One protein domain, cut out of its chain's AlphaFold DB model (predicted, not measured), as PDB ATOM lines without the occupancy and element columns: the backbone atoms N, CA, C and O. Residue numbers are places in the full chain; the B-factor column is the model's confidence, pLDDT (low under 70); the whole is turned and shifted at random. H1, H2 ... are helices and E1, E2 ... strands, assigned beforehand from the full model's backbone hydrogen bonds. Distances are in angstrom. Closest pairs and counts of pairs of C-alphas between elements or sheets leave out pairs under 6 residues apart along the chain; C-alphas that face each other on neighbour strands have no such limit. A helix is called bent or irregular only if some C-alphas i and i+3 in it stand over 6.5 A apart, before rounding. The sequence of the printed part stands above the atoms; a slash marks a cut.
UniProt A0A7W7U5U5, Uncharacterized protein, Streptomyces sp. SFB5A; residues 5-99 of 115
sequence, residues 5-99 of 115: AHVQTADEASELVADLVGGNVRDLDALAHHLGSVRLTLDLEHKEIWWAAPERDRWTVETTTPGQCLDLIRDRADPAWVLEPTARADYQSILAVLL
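Overview. This is residues 5 to 99 of the 115 residues of an uncharacterized protein of Streptomyces sp. SFB5A (UniProt A0A7W7U5U5). A strongly twisted sheet of five strands curls round H1 on one face, while H3 and H5 cover part of the opposite face, running opposite ways and coming nearest where H3 begins and H5 ends. H2 packs on H5 and grazes the sheet, and H4 makes a corner with H5, off the sheet. The printed part has 95 residues, ordered E1 H1 E2 H2 E3 E4 E5 H3 H4 H5, in the mixed class of helices and strands. The sheet's order is E1 E5 E4 E3 E2, all antiparallel. The whole is compact, with a radius of gyration of the C-alphas of 12.5 A and spans of 33 by 29 by 21 A.

Arrangement. Start at E1, residues 5 to 7, an edge strand beside E5, residues 58 to 64; N 5 and O 61 are 2.8 A apart, within hydrogen-bond range. H1, residues 10 to 20, is on the sheet; its closest C-alphas to E4, residues 48 to 55, are those of Ala 13 and Ala 52, 6.2 A apart. E2, residues 25 to 27, is the other edge strand, beside E3, residues 39 to 43, with N 42 and O 26 at 2.8 A. E3, E4 and E5 form a meander, each strand the antiparallel neighbour of the one before, and two hairpins: look at N 39 and O 52, 2.8 A, then N 62 and O 51, 2.8 A. H3, residues 66 to 76, has a height over the sheet of 10.3 A, on the opposite face from H1. H5, residues 85 to 98, is on the same face as H3, at a height of 10.4 A; these two are close but not clearly touching, with the closest C-alphas, of Pro 66 and Leu 98, 5.8 A apart, and have a shallow tilt of 26 degrees, opposite ways. H2, residues 29 to 33, touches H5 residues 86 to 91 alone, closest at the C-alphas of Leu 31 and Ala 87, 4.2 A. H4, residues 79 to 83, is not on the sheet and only just touches H5, only at the corner, with 3 pairs of C-alphas within 8 A, the closest those of Trp 81 and Ala 87, 5.6 A. Every O i to N i+4 pair is within hydrogen-bond range in H1, H2, H3 and H5; H4 has 0 of 1, but 2 of 2 O i to N i+3 pairs.

Along the chain. Find C-alpha 5 at (24.221, -26.378, -10.746), where E1 begins. H1 runs 15.4 A, E4 21.2 A, E5 19.0 A and H3 15.5 A. H4 is neither bent nor irregular, but only just: C-alphas 79 and 82 are 6.1 A apart. H5 runs 19.9 A to C-alpha 98 at (21.691, -13.611, -28.799).

Size, cuts and confidence. The two C-alphas farthest apart are those of Asp 57 and Ala 96, 34.5 A. The printed part has no cut, and the links between its named elements are tight. Mean pLDDT of the printed part is 91.9, and no printed residue is under 70.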
ATOM      1  N   ALA A   5      24.396 -26.224 -12.184       95.00
ATOM      2  CA  ALA A   5      24.221 -26.378 -10.746       95.00
ATOM      3  C   ALA A   5      22.891 -27.066 -10.427       95.00
ATOM      4  O   ALA A   5      22.007 -27.171 -11.275       95.00
ATOM      5  N   HIS A   6      22.760 -27.539  -9.191       95.19
ATOM      6  CA  HIS A   6      21.539 -28.170  -8.710       95.19
ATOM      7  C   HIS A   6      21.115 -27.542  -7.387       95.19
ATOM      8  O   HIS A   6      21.947 -27.348  -6.502       95.19
ATOM      9  N   VAL A   7      19.822 -27.285  -7.258       95.56
ATOM     10  CA  VAL A   7      19.166 -26.722  -6.072       95.56
ATOM     11  C   VAL A   7      17.892 -27.510  -5.771       95.56
ATOM     12  O   VAL A   7      17.462 -28.330  -6.584       95.56
ATOM     13  N   GLN A   8      17.300 -27.332  -4.595       95.19
ATOM     14  CA  GLN A   8      16.155 -28.142  -4.175       95.19
ATOM     15  C   GLN A   8      14.835 -27.596  -4.703       95.19
ATOM     16  O   GLN A   8      13.914 -28.360  -4.991       95.19
ATOM     17  N   THR A   9      14.733 -26.277  -4.850       94.38
ATOM     18  CA  THR A   9      13.471 -25.627  -5.203       94.38
ATOM     19  C   THR A   9      13.603 -24.721  -6.414       94.38
ATOM     20  O   THR A   9      14.688 -24.301  -6.807       94.38
ATOM     21  N   ALA A  10      12.457 -24.406  -7.011       91.38
ATOM     22  CA  ALA A  10      12.386 -23.456  -8.108       91.38
ATOM     23  C   ALA A  10      12.822 -22.048  -7.660       91.38
ATOM     24  O   ALA A  10      13.467 -21.335  -8.421       91.38
ATOM     25  N   ASP A  11      12.495 -21.661  -6.424       93.38
ATOM     26  CA  ASP A  11      12.828 -20.344  -5.879       93.38
ATOM     27  C   ASP A  11      14.326 -20.219  -5.611       93.38
ATOM     28  O   ASP A  11      14.931 -19.256  -6.070       93.38
ATOM     29  N   GLU A  12      14.953 -21.251  -5.037       95.44
ATOM     30  CA  GLU A  12      16.419 -21.330  -4.929       95.44
ATOM     31  C   GLU A  12      17.101 -21.270  -6.303       95.44
ATOM     32  O   GLU A  12      18.184 -20.710  -6.434       95.44
ATOM     33  N   ALA A  13      16.483 -21.838  -7.345       94.00
ATOM     34  CA  ALA A  13      17.027 -21.773  -8.697       94.00
ATOM     35  C   ALA A  13      17.016 -20.337  -9.237       94.00
ATOM     36  O   ALA A  13      18.004 -19.897  -9.821       94.00
ATOM     37  N   SER A  14      15.920 -19.605  -9.025       91.12
ATOM     38  CA  SER A  14      15.816 -18.194  -9.410       91.12
ATOM     39  C   SER A  14      16.758 -17.303  -8.606       91.12
ATOM     40  O   SER A  14      17.399 -16.438  -9.195       91.12
ATOM     41  N   GLU A  15      16.883 -17.532  -7.298       92.75
ATOM     42  CA  GLU A  15      17.844 -16.828  -6.440       92.75
ATOM     43  C   GLU A  15      19.282 -17.084  -6.899       92.75
ATOM     44  O   GLU A  15      20.043 -16.139  -7.080       92.75
ATOM     45  N   LEU A  16      19.633 -18.339  -7.199       94.25
ATOM     46  CA  LEU A  16      20.953 -18.681  -7.723       94.25
ATOM     47  C   LEU A  16      21.241 -17.976  -9.052       94.25
ATOM     48  O   LEU A  16      22.338 -17.456  -9.236       94.25
ATOM     49  N   VAL A  17      20.282 -17.954  -9.983       92.88
ATOM     50  CA  VAL A  17      20.453 -17.212 -11.241       92.88
ATOM     51  C   VAL A  17      20.660 -15.732 -10.942       92.88
ATOM     52  O   VAL A  17      21.621 -15.175 -11.456       92.88
ATOM     53  N   ALA A  18      19.832 -15.127 -10.083       90.69
ATOM     54  CA  ALA A  18      19.922 -13.719  -9.697       90.69
ATOM     55  C   ALA A  18      21.260 -13.346  -9.031       90.69
ATOM     56  O   ALA A  18      21.760 -12.252  -9.262       90.69
ATOM     57  N   ASP A  19      21.854 -14.248  -8.246       91.50
ATOM     58  CA  ASP A  19      23.172 -14.053  -7.632       91.50
ATOM     59  C   ASP A  19      24.320 -14.170  -8.649       91.50
ATOM     60  O   ASP A  19      25.373 -13.547  -8.487       91.50
ATOM     61  N   LEU A  20      24.143 -14.989  -9.693       90.38
ATOM     62  CA  LEU A  20      25.146 -15.216 -10.738       90.38
ATOM     63  C   LEU A  20      25.138 -14.119 -11.805       90.38
ATOM     64  O   LEU A  20      26.196 -13.731 -12.305       90.38
ATOM     65  N   VAL A  21      23.956 -13.624 -12.161       86.31
ATOM     66  CA  VAL A  21      23.773 -12.536 -13.123       86.31
ATOM     67  C   VAL A  21      23.890 -11.190 -12.409       86.31
ATOM     68  O   VAL A  21      23.198 -10.922 -11.438       86.31
ATOM     69  N   GLY A  22      24.743 -10.289 -12.898       75.81
ATOM     70  CA  GLY A  22      25.046  -8.987 -12.271       75.81
ATOM     71  C   GLY A  22      23.889  -7.970 -12.197       75.81
ATOM     72  O   GLY A  22      24.132  -6.779 -12.018       75.81
ATOM     73  N   GLY A  23      22.636  -8.414 -12.345       77.62
ATOM     74  CA  GLY A  23      21.415  -7.631 -12.150       77.62
ATOM     75  C   GLY A  23      20.725  -7.157 -13.431       77.62
ATOM     76  O   GLY A  23      19.595  -6.680 -13.356       77.62
ATOM     77  N   ASN A  24      21.346  -7.297 -14.607       88.00
ATOM     78  CA  ASN A  24      20.726  -6.913 -15.877       88.00
ATOM     79  C   ASN A  24      20.102  -8.118 -16.591       88.00
ATOM     80  O   ASN A  24      20.639  -8.637 -17.571       88.00
ATOM     81  N   VAL A  25      18.955  -8.559 -16.078       91.38
ATOM     82  CA  VAL A  25      18.237  -9.721 -16.602       91.38
ATOM     83  C   VAL A  25      16.814  -9.409 -17.010       91.38
ATOM     84  O   VAL A  25      16.210  -8.420 -16.591       91.38
ATOM     85  N   ARG A  26      16.271 -10.302 -17.830       93.12
ATOM     86  CA  ARG A  26      14.860 -10.350 -18.168       93.12
ATOM     87  C   ARG A  26      14.332 -11.763 -17.987       93.12
ATOM     88  O   ARG A  26      14.818 -12.683 -18.642       93.12
ATOM     89  N   ASP A  27      13.293 -11.901 -17.179       94.06
ATOM     90  CA  ASP A  27      12.533 -13.142 -17.103       94.06
ATOM     91  C   ASP A  27      11.647 -13.295 -18.342       94.06
ATOM     92  O   ASP A  27      11.079 -12.327 -18.862       94.06
ATOM     93  N   LEU A  28      11.586 -14.519 -18.857       94.75
ATOM     94  CA  LEU A  28      10.894 -14.879 -20.095       94.75
ATOM     95  C   LEU A  28       9.673 -15.753 -19.780       94.75
ATOM     96  O   LEU A  28       9.459 -16.793 -20.407       94.75
ATOM     97  N   ASP A  29       8.910 -15.354 -18.760       94.62
ATOM     98  CA  ASP A  29       7.845 -16.154 -18.146       94.62
ATOM     99  C   ASP A  29       6.776 -16.607 -19.143       94.62
ATOM    100  O   ASP A  29       6.295 -17.741 -19.067       94.62
ATOM    101  N   ALA A  30       6.409 -15.746 -20.099       95.62
ATOM    102  CA  ALA A  30       5.362 -16.074 -21.058       95.62
ATOM    103  C   ALA A  30       5.826 -17.178 -22.010       95.62
ATOM    104  O   ALA A  30       5.066 -18.099 -22.293       95.62
ATOM    105  N   LEU A  31       7.082 -17.142 -22.467       95.62
ATOM    106  CA  LEU A  31       7.642 -18.239 -23.259       95.62
ATOM    107  C   LEU A  31       7.896 -19.491 -22.407       95.62
ATOM    108  O   LEU A  31       7.623 -20.603 -22.856       95.62
ATOM    109  N   ALA A  32       8.390 -19.315 -21.181       94.31
ATOM    110  CA  ALA A  32       8.679 -20.400 -20.249       94.31
ATOM    111  C   ALA A  32       7.432 -21.239 -19.930       94.31
ATOM    112  O   ALA A  32       7.518 -22.464 -19.861       94.31
ATOM    113  N   HIS A  33       6.260 -20.602 -19.849       94.75
ATOM    114  CA  HIS A  33       4.976 -21.279 -19.670       94.75
ATOM    115  C   HIS A  33       4.711 -22.368 -20.725       94.75
ATOM    116  O   HIS A  33       4.179 -23.430 -20.401       94.75
ATOM    117  N   HIS A  34       5.134 -22.147 -21.975       95.19
ATOM    118  CA  HIS A  34       4.966 -23.111 -23.072       95.19
ATOM    119  C   HIS A  34       6.016 -24.226 -23.075       95.19
ATOM    120  O   HIS A  34       5.883 -25.180 -23.832       95.19
ATOM    121  N   LEU A  35       7.046 -24.134 -22.232       92.69
ATOM    122  CA  LEU A  35       8.104 -25.140 -22.071       92.69
ATOM    123  C   LEU A  35       7.849 -26.086 -20.886       92.69
ATOM    124  O   LEU A  35       8.677 -26.948 -20.586       92.69
ATOM    125  N   GLY A  36       6.699 -25.945 -20.223       89.38
ATOM    126  CA  GLY A  36       6.327 -26.711 -19.040       89.38
ATOM    127  C   GLY A  36       6.870 -26.079 -17.761       89.38
ATOM    128  O   GLY A  36       6.836 -24.866 -17.584       89.38
ATOM    129  N   SER A  37       7.350 -26.902 -16.829       90.31
ATOM    130  CA  SER A  37       7.888 -26.431 -15.546       90.31
ATOM    131  C   SER A  37       9.317 -25.898 -15.686       90.31
ATOM    132  O   SER A  37      10.209 -26.355 -14.993       90.31
ATOM    133  N   VAL A  38       9.553 -24.959 -16.595       92.62
ATOM    134  CA  VAL A  38      10.863 -24.332 -16.809       92.62
ATOM    135  C   VAL A  38      10.788 -22.876 -16.362       92.62
ATOM    136  O   VAL A  38       9.767 -22.227 -16.562       92.62
ATOM    137  N   ARG A  39      11.864 -22.348 -15.773       93.94
ATOM    138  CA  ARG A  39      12.090 -20.903 -15.648       93.94
ATOM    139  C   ARG A  39      13.199 -20.503 -16.616       93.94
ATOM    140  O   ARG A  39      14.219 -21.191 -16.704       93.94
ATOM    141  N   LEU A  40      12.964 -19.428 -17.358       94.31
ATOM    142  CA  LEU A  40      13.892 -18.893 -18.347       94.31
ATOM    143  C   LEU A  40      14.261 -17.462 -17.987       94.31
ATOM    144  O   LEU A  40      13.384 -16.603 -17.910       94.31
ATOM    145  N   THR A  41      15.559 -17.205 -17.884       94.75
ATOM    146  CA  THR A  41      16.090 -15.867 -17.629       94.75
ATOM    147  C   THR A  41      17.137 -15.530 -18.685       94.75
ATOM    148  O   THR A  41      18.068 -16.296 -18.942       94.75
ATOM    149  N   LEU A  42      16.967 -14.378 -19.327       93.12
ATOM    150  CA  LEU A  42      17.894 -13.821 -20.302       93.12
ATOM    151  C   LEU A  42      18.842 -12.850 -19.600       93.12
ATOM    152  O   LEU A  42      18.405 -11.812 -19.106       93.12
ATOM    153  N   ASP A  43      20.132 -13.170 -19.606       91.50
ATOM    154  CA  ASP A  43      21.192 -12.258 -19.188       91.50
ATOM    155  C   ASP A  43      21.520 -11.302 -20.340       91.50
ATOM    156  O   ASP A  43      22.053 -11.701 -21.381       91.50
ATOM    157  N   LEU A  44      21.168 -10.028 -20.162       89.12
ATOM    158  CA  LEU A  44      21.344  -8.989 -21.174       89.12
ATOM    159  C   LEU A  44      22.788  -8.478 -21.240       89.12
ATOM    160  O   LEU A  44      23.197  -7.943 -22.272       89.12
ATOM    161  N   GLU A  45      23.550  -8.620 -20.156       87.62
ATOM    162  CA  GLU A  45      24.937  -8.173 -20.063       87.62
ATOM    163  C   GLU A  45      25.876  -9.185 -20.723       87.62
ATOM    164  O   GLU A  45      26.640  -8.828 -21.625       87.62
ATOM    165  N   HIS A  46      25.762 -10.456 -20.340       87.00
ATOM    166  CA  HIS A  46      26.613 -11.531 -20.853       87.00
ATOM    167  C   HIS A  46      26.068 -12.186 -22.126       87.00
ATOM    168  O   HIS A  46      26.799 -12.914 -22.796       87.00
ATOM    169  N   LYS A  47      24.821 -11.873 -22.511       88.06
ATOM    170  CA  LYS A  47      24.125 -12.442 -23.680       88.06
ATOM    171  C   LYS A  47      24.009 -13.962 -23.582       88.06
ATOM    172  O   LYS A  47      24.342 -14.691 -24.518       88.06
ATOM    173  N   GLU A  48      23.527 -14.429 -22.439       89.69
ATOM    174  CA  GLU A  48      23.352 -15.846 -22.129       89.69
ATOM    175  C   GLU A  48      21.909 -16.134 -21.713       89.69
ATOM    176  O   GLU A  48      21.183 -15.243 -21.271       89.69
ATOM    177  N   ILE A  49      21.486 -17.392 -21.856       92.69
ATOM    178  CA  ILE A  49      20.191 -17.849 -21.344       92.69
ATOM    179  C   ILE A  49      20.403 -18.893 -20.270       92.69
ATOM    180  O   ILE A  49      21.056 -19.918 -20.498       92.69
ATOM    181  N   TRP A  50      19.785 -18.607 -19.131       94.25
ATOM    182  CA  TRP A  50      19.721 -19.444 -17.955       94.25
ATOM    183  C   TRP A  50      18.417 -20.230 -17.964       94.25
ATOM    184  O   TRP A  50      17.325 -19.669 -18.084       94.25
ATOM    185  N   TRP A  51      18.558 -21.542 -17.843       94.81
ATOM    186  CA  TRP A  51      17.471 -22.500 -17.763       94.81
ATOM    187  C   TRP A  51      17.438 -23.063 -16.356       94.81
ATOM    188  O   TRP A  51      18.432 -23.624 -15.904       94.81
ATOM    189  N   ALA A  52      16.295 -22.967 -15.690       95.12
ATOM    190  CA  ALA A  52      16.027 -23.750 -14.497       95.12
ATOM    191  C   ALA A  52      14.891 -24.725 -14.796       95.12
ATOM    192  O   ALA A  52      13.787 -24.309 -15.144       95.12
ATOM    193  N   ALA A  53      15.154 -26.022 -14.674       94.12
ATOM    194  CA  ALA A  53      14.168 -27.062 -14.933       94.12
ATOM    195  C   ALA A  53      14.226 -28.152 -13.854       94.12
ATOM    196  O   ALA A  53      15.312 -28.470 -13.363       94.12
ATOM    197  N   PRO A  54      13.092 -28.764 -13.483       93.94
ATOM    198  CA  PRO A  54      13.072 -29.870 -12.549       93.94
ATOM    199  C   PRO A  54      13.737 -31.098 -13.178       93.94
ATOM    200  O   PRO A  54      13.411 -31.519 -14.289       93.94
ATOM    201  N   GLU A  55      14.634 -31.717 -12.423       92.50
ATOM    202  CA  GLU A  55      15.249 -33.001 -12.714       92.50
ATOM    203  C   GLU A  55      14.988 -33.942 -11.532       92.50
ATOM    204  O   GLU A  55      15.654 -33.870 -10.503       92.50
ATOM    205  N   ARG A  56      14.027 -34.862 -11.684       89.19
ATOM    206  CA  ARG A  56      13.609 -35.814 -10.635       89.19
ATOM    207  C   ARG A  56      13.156 -35.114  -9.345       89.19
ATOM    208  O   ARG A  56      12.018 -34.666  -9.282       89.19
ATOM    209  N   ASP A  57      14.010 -35.090  -8.327       92.19
ATOM    210  CA  ASP A  57      13.775 -34.591  -6.971       92.19
ATOM    211  C   ASP A  57      14.409 -33.216  -6.706       92.19
ATOM    212  O   ASP A  57      14.326 -32.712  -5.591       92.19
ATOM    213  N   ARG A  58      15.023 -32.600  -7.720       93.88
ATOM    214  CA  ARG A  58      15.750 -31.326  -7.623       93.88
ATOM    215  C   ARG A  58      15.492 -30.444  -8.841       93.88
ATOM    216  O   ARG A  58      14.851 -30.868  -9.799       93.88
ATOM    217  N   TRP A  59      16.014 -29.226  -8.821       96.00
ATOM    218  CA  TRP A  59      16.050 -28.313  -9.960       96.00
ATOM    219  C   TRP A  59      17.478 -28.184 -10.480       96.00
ATOM    220  O   TRP A  59      18.413 -27.981  -9.706       96.00
ATOM    221  N   THR A  60      17.640 -28.299 -11.792       95.81
ATOM    222  CA  THR A  60      18.907 -28.087 -12.492       95.81
ATOM    223  C   THR A  60      18.902 -26.692 -13.090       95.81
ATOM    224  O   THR A  60      17.967 -26.335 -13.804       95.81
ATOM    225  N   VAL A  61      19.945 -25.921 -12.789       95.94
ATOM    226  CA  VAL A  61      20.198 -24.589 -13.341       95.94
ATOM    227  C   VAL A  61      21.366 -24.690 -14.304       95.94
ATOM    228  O   VAL A  61      22.455 -25.087 -13.892       95.94
ATOM    229  N   GLU A  62      21.165 -24.332 -15.565       95.12
ATOM    230  CA  GLU A  62      22.209 -24.404 -16.583       95.12
ATOM    231  C   GLU A  62      22.208 -23.214 -17.542       95.12
ATOM    232  O   GLU A  62      21.170 -22.605 -17.801       95.12
ATOM    233  N   THR A  63      23.376 -22.898 -18.103       92.56
ATOM    234  CA  THR A  63      23.473 -21.981 -19.247       92.56
ATOM    235  C   THR A  63      23.490 -22.752 -20.554       92.56
ATOM    236  O   THR A  63      24.074 -23.826 -20.662       92.56
ATOM    237  N   THR A  64      22.886 -22.185 -21.593       85.88
ATOM    238  CA  THR A  64      22.920 -22.767 -22.942       85.88
ATOM    239  C   THR A  64      23.555 -21.800 -23.926       85.88
ATOM    240  O   THR A  64      23.470 -20.581 -23.777       85.88
ATOM    241  N   THR A  65      24.197 -22.339 -24.964       82.19
ATOM    242  CA  THR A  65      24.607 -21.495 -26.093       82.19
ATOM    243  C   THR A  65      23.373 -21.000 -26.857       82.19
ATOM    244  O   THR A  65      22.352 -21.693 -26.867       82.19
ATOM    245  N   PRO A  66      23.456 -19.864 -27.576       83.00
ATOM    246  CA  PRO A  66      22.350 -19.365 -28.388       83.00
ATOM    247  C   PRO A  66      21.688 -20.396 -29.302       83.00
ATOM    248  O   PRO A  66      20.469 -20.531 -29.290       83.00
ATOM    249  N   GLY A  67      22.483 -21.157 -30.063       84.62
ATOM    250  CA  GLY A  67      21.952 -22.180 -30.966       84.62
ATOM    251  C   GLY A  67      21.183 -23.270 -30.218       84.62
ATOM    252  O   GLY A  67      20.050 -23.576 -30.576       84.62
ATOM    253  N   GLN A  68      21.758 -23.776 -29.121       87.50
ATOM    254  CA  GLN A  68      21.111 -24.786 -28.280       87.50
ATOM    255  C   GLN A  68      19.817 -24.268 -27.654       87.50
ATOM    256  O   GLN A  68      18.836 -25.002 -27.616       87.50
ATOM    257  N   CYS A  69      19.783 -23.012 -27.201       88.50
ATOM    258  CA  CYS A  69      18.570 -22.412 -26.660       88.50
ATOM    259  C   CYS A  69      17.437 -22.397 -27.697       88.50
ATOM    260  O   CYS A  69      16.307 -22.768 -27.387       88.50
ATOM    261  N   LEU A  70      17.733 -21.971 -28.929       90.56
ATOM    262  CA  LEU A  70      16.738 -21.907 -30.001       90.56
ATOM    263  C   LEU A  70      16.253 -23.301 -30.414       90.56
ATOM    264  O   LEU A  70      15.055 -23.488 -30.629       90.56
ATOM    265  N   ASP A  71      17.159 -24.280 -30.482       90.50
ATOM    266  CA  ASP A  71      16.801 -25.676 -30.744       90.50
ATOM    267  C   ASP A  71      15.907 -26.240 -29.629       90.50
ATOM    268  O   ASP A  71      14.869 -26.827 -29.919       90.50
ATOM    269  N   LEU A  72      16.234 -25.992 -28.355       90.06
ATOM    270  CA  LEU A  72      15.421 -26.439 -27.220       90.06
ATOM    271  C   LEU A  72      14.020 -25.819 -27.221       90.06
ATOM    272  O   LEU A  72      13.048 -26.532 -26.974       90.06
ATOM    273  N   ILE A  73      13.900 -24.522 -27.524       92.12
ATOM    274  CA  ILE A  73      12.596 -23.856 -27.647       92.12
ATOM    275  C   ILE A  73      11.785 -24.488 -28.777       92.12
ATOM    276  O   ILE A  73      10.619 -24.821 -28.579       92.12
ATOM    277  N   ARG A  74      12.400 -24.704 -29.947       90.62
ATOM    278  CA  ARG A  74      11.734 -25.339 -31.093       90.62
ATOM    279  C   ARG A  74      11.248 -26.750 -30.766       90.62
ATOM    280  O   ARG A  74      10.152 -27.117 -31.179       90.62
ATOM    281  N   ASP A  75      12.069 -27.532 -30.075       91.25
ATOM    282  CA  ASP A  75      11.824 -28.959 -29.882       91.25
ATOM    283  C   ASP A  75      10.877 -29.242 -28.701       91.25
ATOM    284  O   ASP A  75      10.226 -30.287 -28.684       91.25
ATOM    285  N   ARG A  76      10.800 -28.340 -27.709       90.94
ATOM    286  CA  ARG A  76      10.048 -28.567 -26.460       90.94
ATOM    287  C   ARG A  76       8.832 -27.670 -26.257       90.94
ATOM    288  O   ARG A  76       7.956 -28.069 -25.494       90.94
ATOM    289  N   ALA A  77       8.780 -26.479 -26.854       93.44
ATOM    290  CA  ALA A  77       7.676 -25.558 -26.594       93.44
ATOM    291  C   ALA A  77       6.377 -26.037 -27.260       93.44
ATOM    292  O   ALA A  77       6.391 -26.460 -28.419       93.44
ATOM    293  N   ASP A  78       5.245 -25.906 -26.564       93.88
ATOM    294  CA  ASP A  78       3.923 -26.085 -27.171       93.88
ATOM    295  C   ASP A  78       3.758 -25.106 -28.353       93.88
ATOM    296  O   ASP A  78       3.864 -23.896 -28.141       93.88
ATOM    297  N   PRO A  79       3.458 -25.572 -29.586       92.94
ATOM    298  CA  PRO A  79       3.302 -24.712 -30.763       92.94
ATOM    299  C   PRO A  79       2.340 -23.522 -30.597       92.94
ATOM    300  O   PRO A  79       2.436 -22.552 -31.356       92.94
ATOM    301  N   ALA A  80       1.425 -23.566 -29.623       94.19
ATOM    302  CA  ALA A  80       0.542 -22.463 -29.262       94.19
ATOM    303  C   ALA A  80       1.291 -21.169 -28.894       94.19
ATOM    304  O   ALA A  80       0.737 -20.086 -29.105       94.19
ATOM    305  N   TRP A  81       2.552 -21.244 -28.443       94.12
ATOM    306  CA  TRP A  81       3.365 -20.066 -28.104       94.12
ATOM    307  C   TRP A  81       3.463 -19.062 -29.264       94.12
ATOM    308  O   TRP A  81       3.499 -17.852 -29.048       94.12
ATOM    309  N   VAL A  82       3.439 -19.540 -30.516       93.75
ATOM    310  CA  VAL A  82       3.514 -18.701 -31.726       93.75
ATOM    311  C   VAL A  82       2.257 -17.840 -31.908       93.75
ATOM    312  O   VAL A  82       2.285 -16.811 -32.588       93.75
ATOM    313  N   LEU A  83       1.135 -18.234 -31.316       95.44
ATOM    314  CA  LEU A  83      -0.112 -17.475 -31.374       95.44
ATOM    315  C   LEU A  83      -0.244 -16.489 -30.206       95.44
ATOM    316  O   LEU A  83      -1.044 -15.558 -30.295       95.44
ATOM    317  N   GLU A  84       0.563 -16.640 -29.154       96.81
ATOM    318  CA  GLU A  84       0.541 -15.773 -27.982       96.81
ATOM    319  C   GLU A  84       1.501 -14.572 -28.149       96.81
ATOM    320  O   GLU A  84       2.717 -14.752 -28.273       96.81
ATOM    321  N   PRO A  85       1.001 -13.319 -28.143       97.00
ATOM    322  CA  PRO A  85       1.840 -12.141 -28.373       97.00
ATOM    323  C   PRO A  85       2.965 -11.956 -27.348       97.00
ATOM    324  O   PRO A  85       4.056 -11.522 -27.714       97.00
ATOM    325  N   THR A  86       2.709 -12.284 -26.082       97.12
ATOM    326  CA  THR A  86       3.660 -12.165 -24.969       97.12
ATOM    327  C   THR A  86       4.786 -13.186 -25.080       97.12
ATOM    328  O   THR A  86       5.949 -12.787 -25.118       97.12
ATOM    329  N   ALA A  87       4.467 -14.469 -25.283       96.25
ATOM    330  CA  ALA A  87       5.474 -15.507 -25.526       96.25
ATOM    331  C   ALA A  87       6.330 -15.205 -26.770       96.25
ATOM    332  O   ALA A  87       7.550 -15.378 -26.775       96.25
ATOM    333  N   ARG A  88       5.711 -14.664 -27.828       95.81
ATOM    334  CA  ARG A  88       6.444 -14.183 -29.004       95.81
ATOM    335  C   ARG A  88       7.378 -13.017 -28.710       95.81
ATOM    336  O   ARG A  88       8.464 -12.977 -29.283       95.81
ATOM    337  N   ALA A  89       6.964 -12.054 -27.891       95.81
ATOM    338  CA  ALA A  89       7.802 -10.914 -27.525       95.81
ATOM    339  C   ALA A  89       9.032 -11.358 -26.716       95.81
ATOM    340  O   ALA A  89      10.130 -10.834 -26.922       95.81
ATOM    341  N   ASP A  90       8.871 -12.361 -25.856       95.88
ATOM    342  CA  ASP A  90       9.978 -12.989 -25.136       95.88
ATOM    343  C   ASP A  90      10.938 -13.678 -26.108       95.88
ATOM    344  O   ASP A  90      12.128 -13.364 -26.119       95.88
ATOM    345  N   TYR A  91      10.425 -14.502 -27.027       94.56
ATOM    346  CA  TYR A  91      11.249 -15.124 -28.067       94.56
ATOM    347  C   TYR A  91      11.979 -14.094 -28.948       94.56
ATOM    348  O   TYR A  91      13.156 -14.250 -29.266       94.56
ATOM    349  N   GLN A  92      11.324 -12.992 -29.318       92.88
ATOM    350  CA  GLN A  92      11.968 -11.903 -30.061       92.88
ATOM    351  C   GLN A  92      13.081 -11.223 -29.260       92.88
ATOM    352  O   GLN A  92      14.087 -10.819 -29.843       92.88
ATOM    353  N   SER A  93      12.928 -11.119 -27.940       92.06
ATOM    354  CA  SER A  93      13.954 -10.556 -27.056       92.06
ATOM    355  C   SER A  93      15.189 -11.455 -27.001       92.06
ATOM    356  O   SER A  93      16.306 -10.952 -27.089       92.06
ATOM    357  N   ILE A  94      14.992 -12.779 -26.972       92.12
ATOM    358  CA  ILE A  94      16.074 -13.763 -27.126       92.12
ATOM    359  C   ILE A  94      16.819 -13.526 -28.441       92.12
ATOM    360  O   ILE A  94      18.038 -13.356 -28.442       92.12
ATOM    361  N   LEU A  95      16.094 -13.482 -29.564       91.56
ATOM    362  CA  LEU A  95      16.710 -13.299 -30.879       91.56
ATOM    363  C   LEU A  95      17.505 -11.992 -30.962       91.56
ATOM    364  O   LEU A  95      18.614 -12.001 -31.483       91.56
ATOM    365  N   ALA A  96      16.964 -10.890 -30.437       89.50
ATOM    366  CA  ALA A  96      17.606  -9.580 -30.482       89.50
ATOM    367  C   ALA A  96      18.910  -9.505 -29.670       89.50
ATOM    368  O   ALA A  96      19.805  -8.737 -30.021       89.50
ATOM    369  N   VAL A  97      19.015 -10.273 -28.583       88.56
ATOM    370  CA  VAL A  97      20.191 -10.270 -27.702       88.56
ATOM    371  C   VAL A  97      21.233 -11.285 -28.158       88.56
ATOM    372  O   VAL A  97      22.426 -10.973 -28.190       88.56
ATOM    373  N   LEU A  98      20.793 -12.494 -28.519       83.94
ATOM    374  CA  LEU A  98      21.691 -13.611 -28.799       83.94
ATOM    375  C   LEU A  98      22.189 -13.665 -30.240       83.94
ATOM    376  O   LEU A  98      23.284 -14.172 -30.491       83.94
ATOM    377  N   LEU A  99      21.396 -13.185 -31.199       81.75
ATOM    378  CA  LEU A  99      21.822 -13.103 -32.586       81.75
ATOM    379  C   LEU A  99      22.280 -11.666 -32.839       81.75
ATOM    380  O   LEU A  99      21.475 -10.746 -32.692       81.75
TER     381      LEU A  99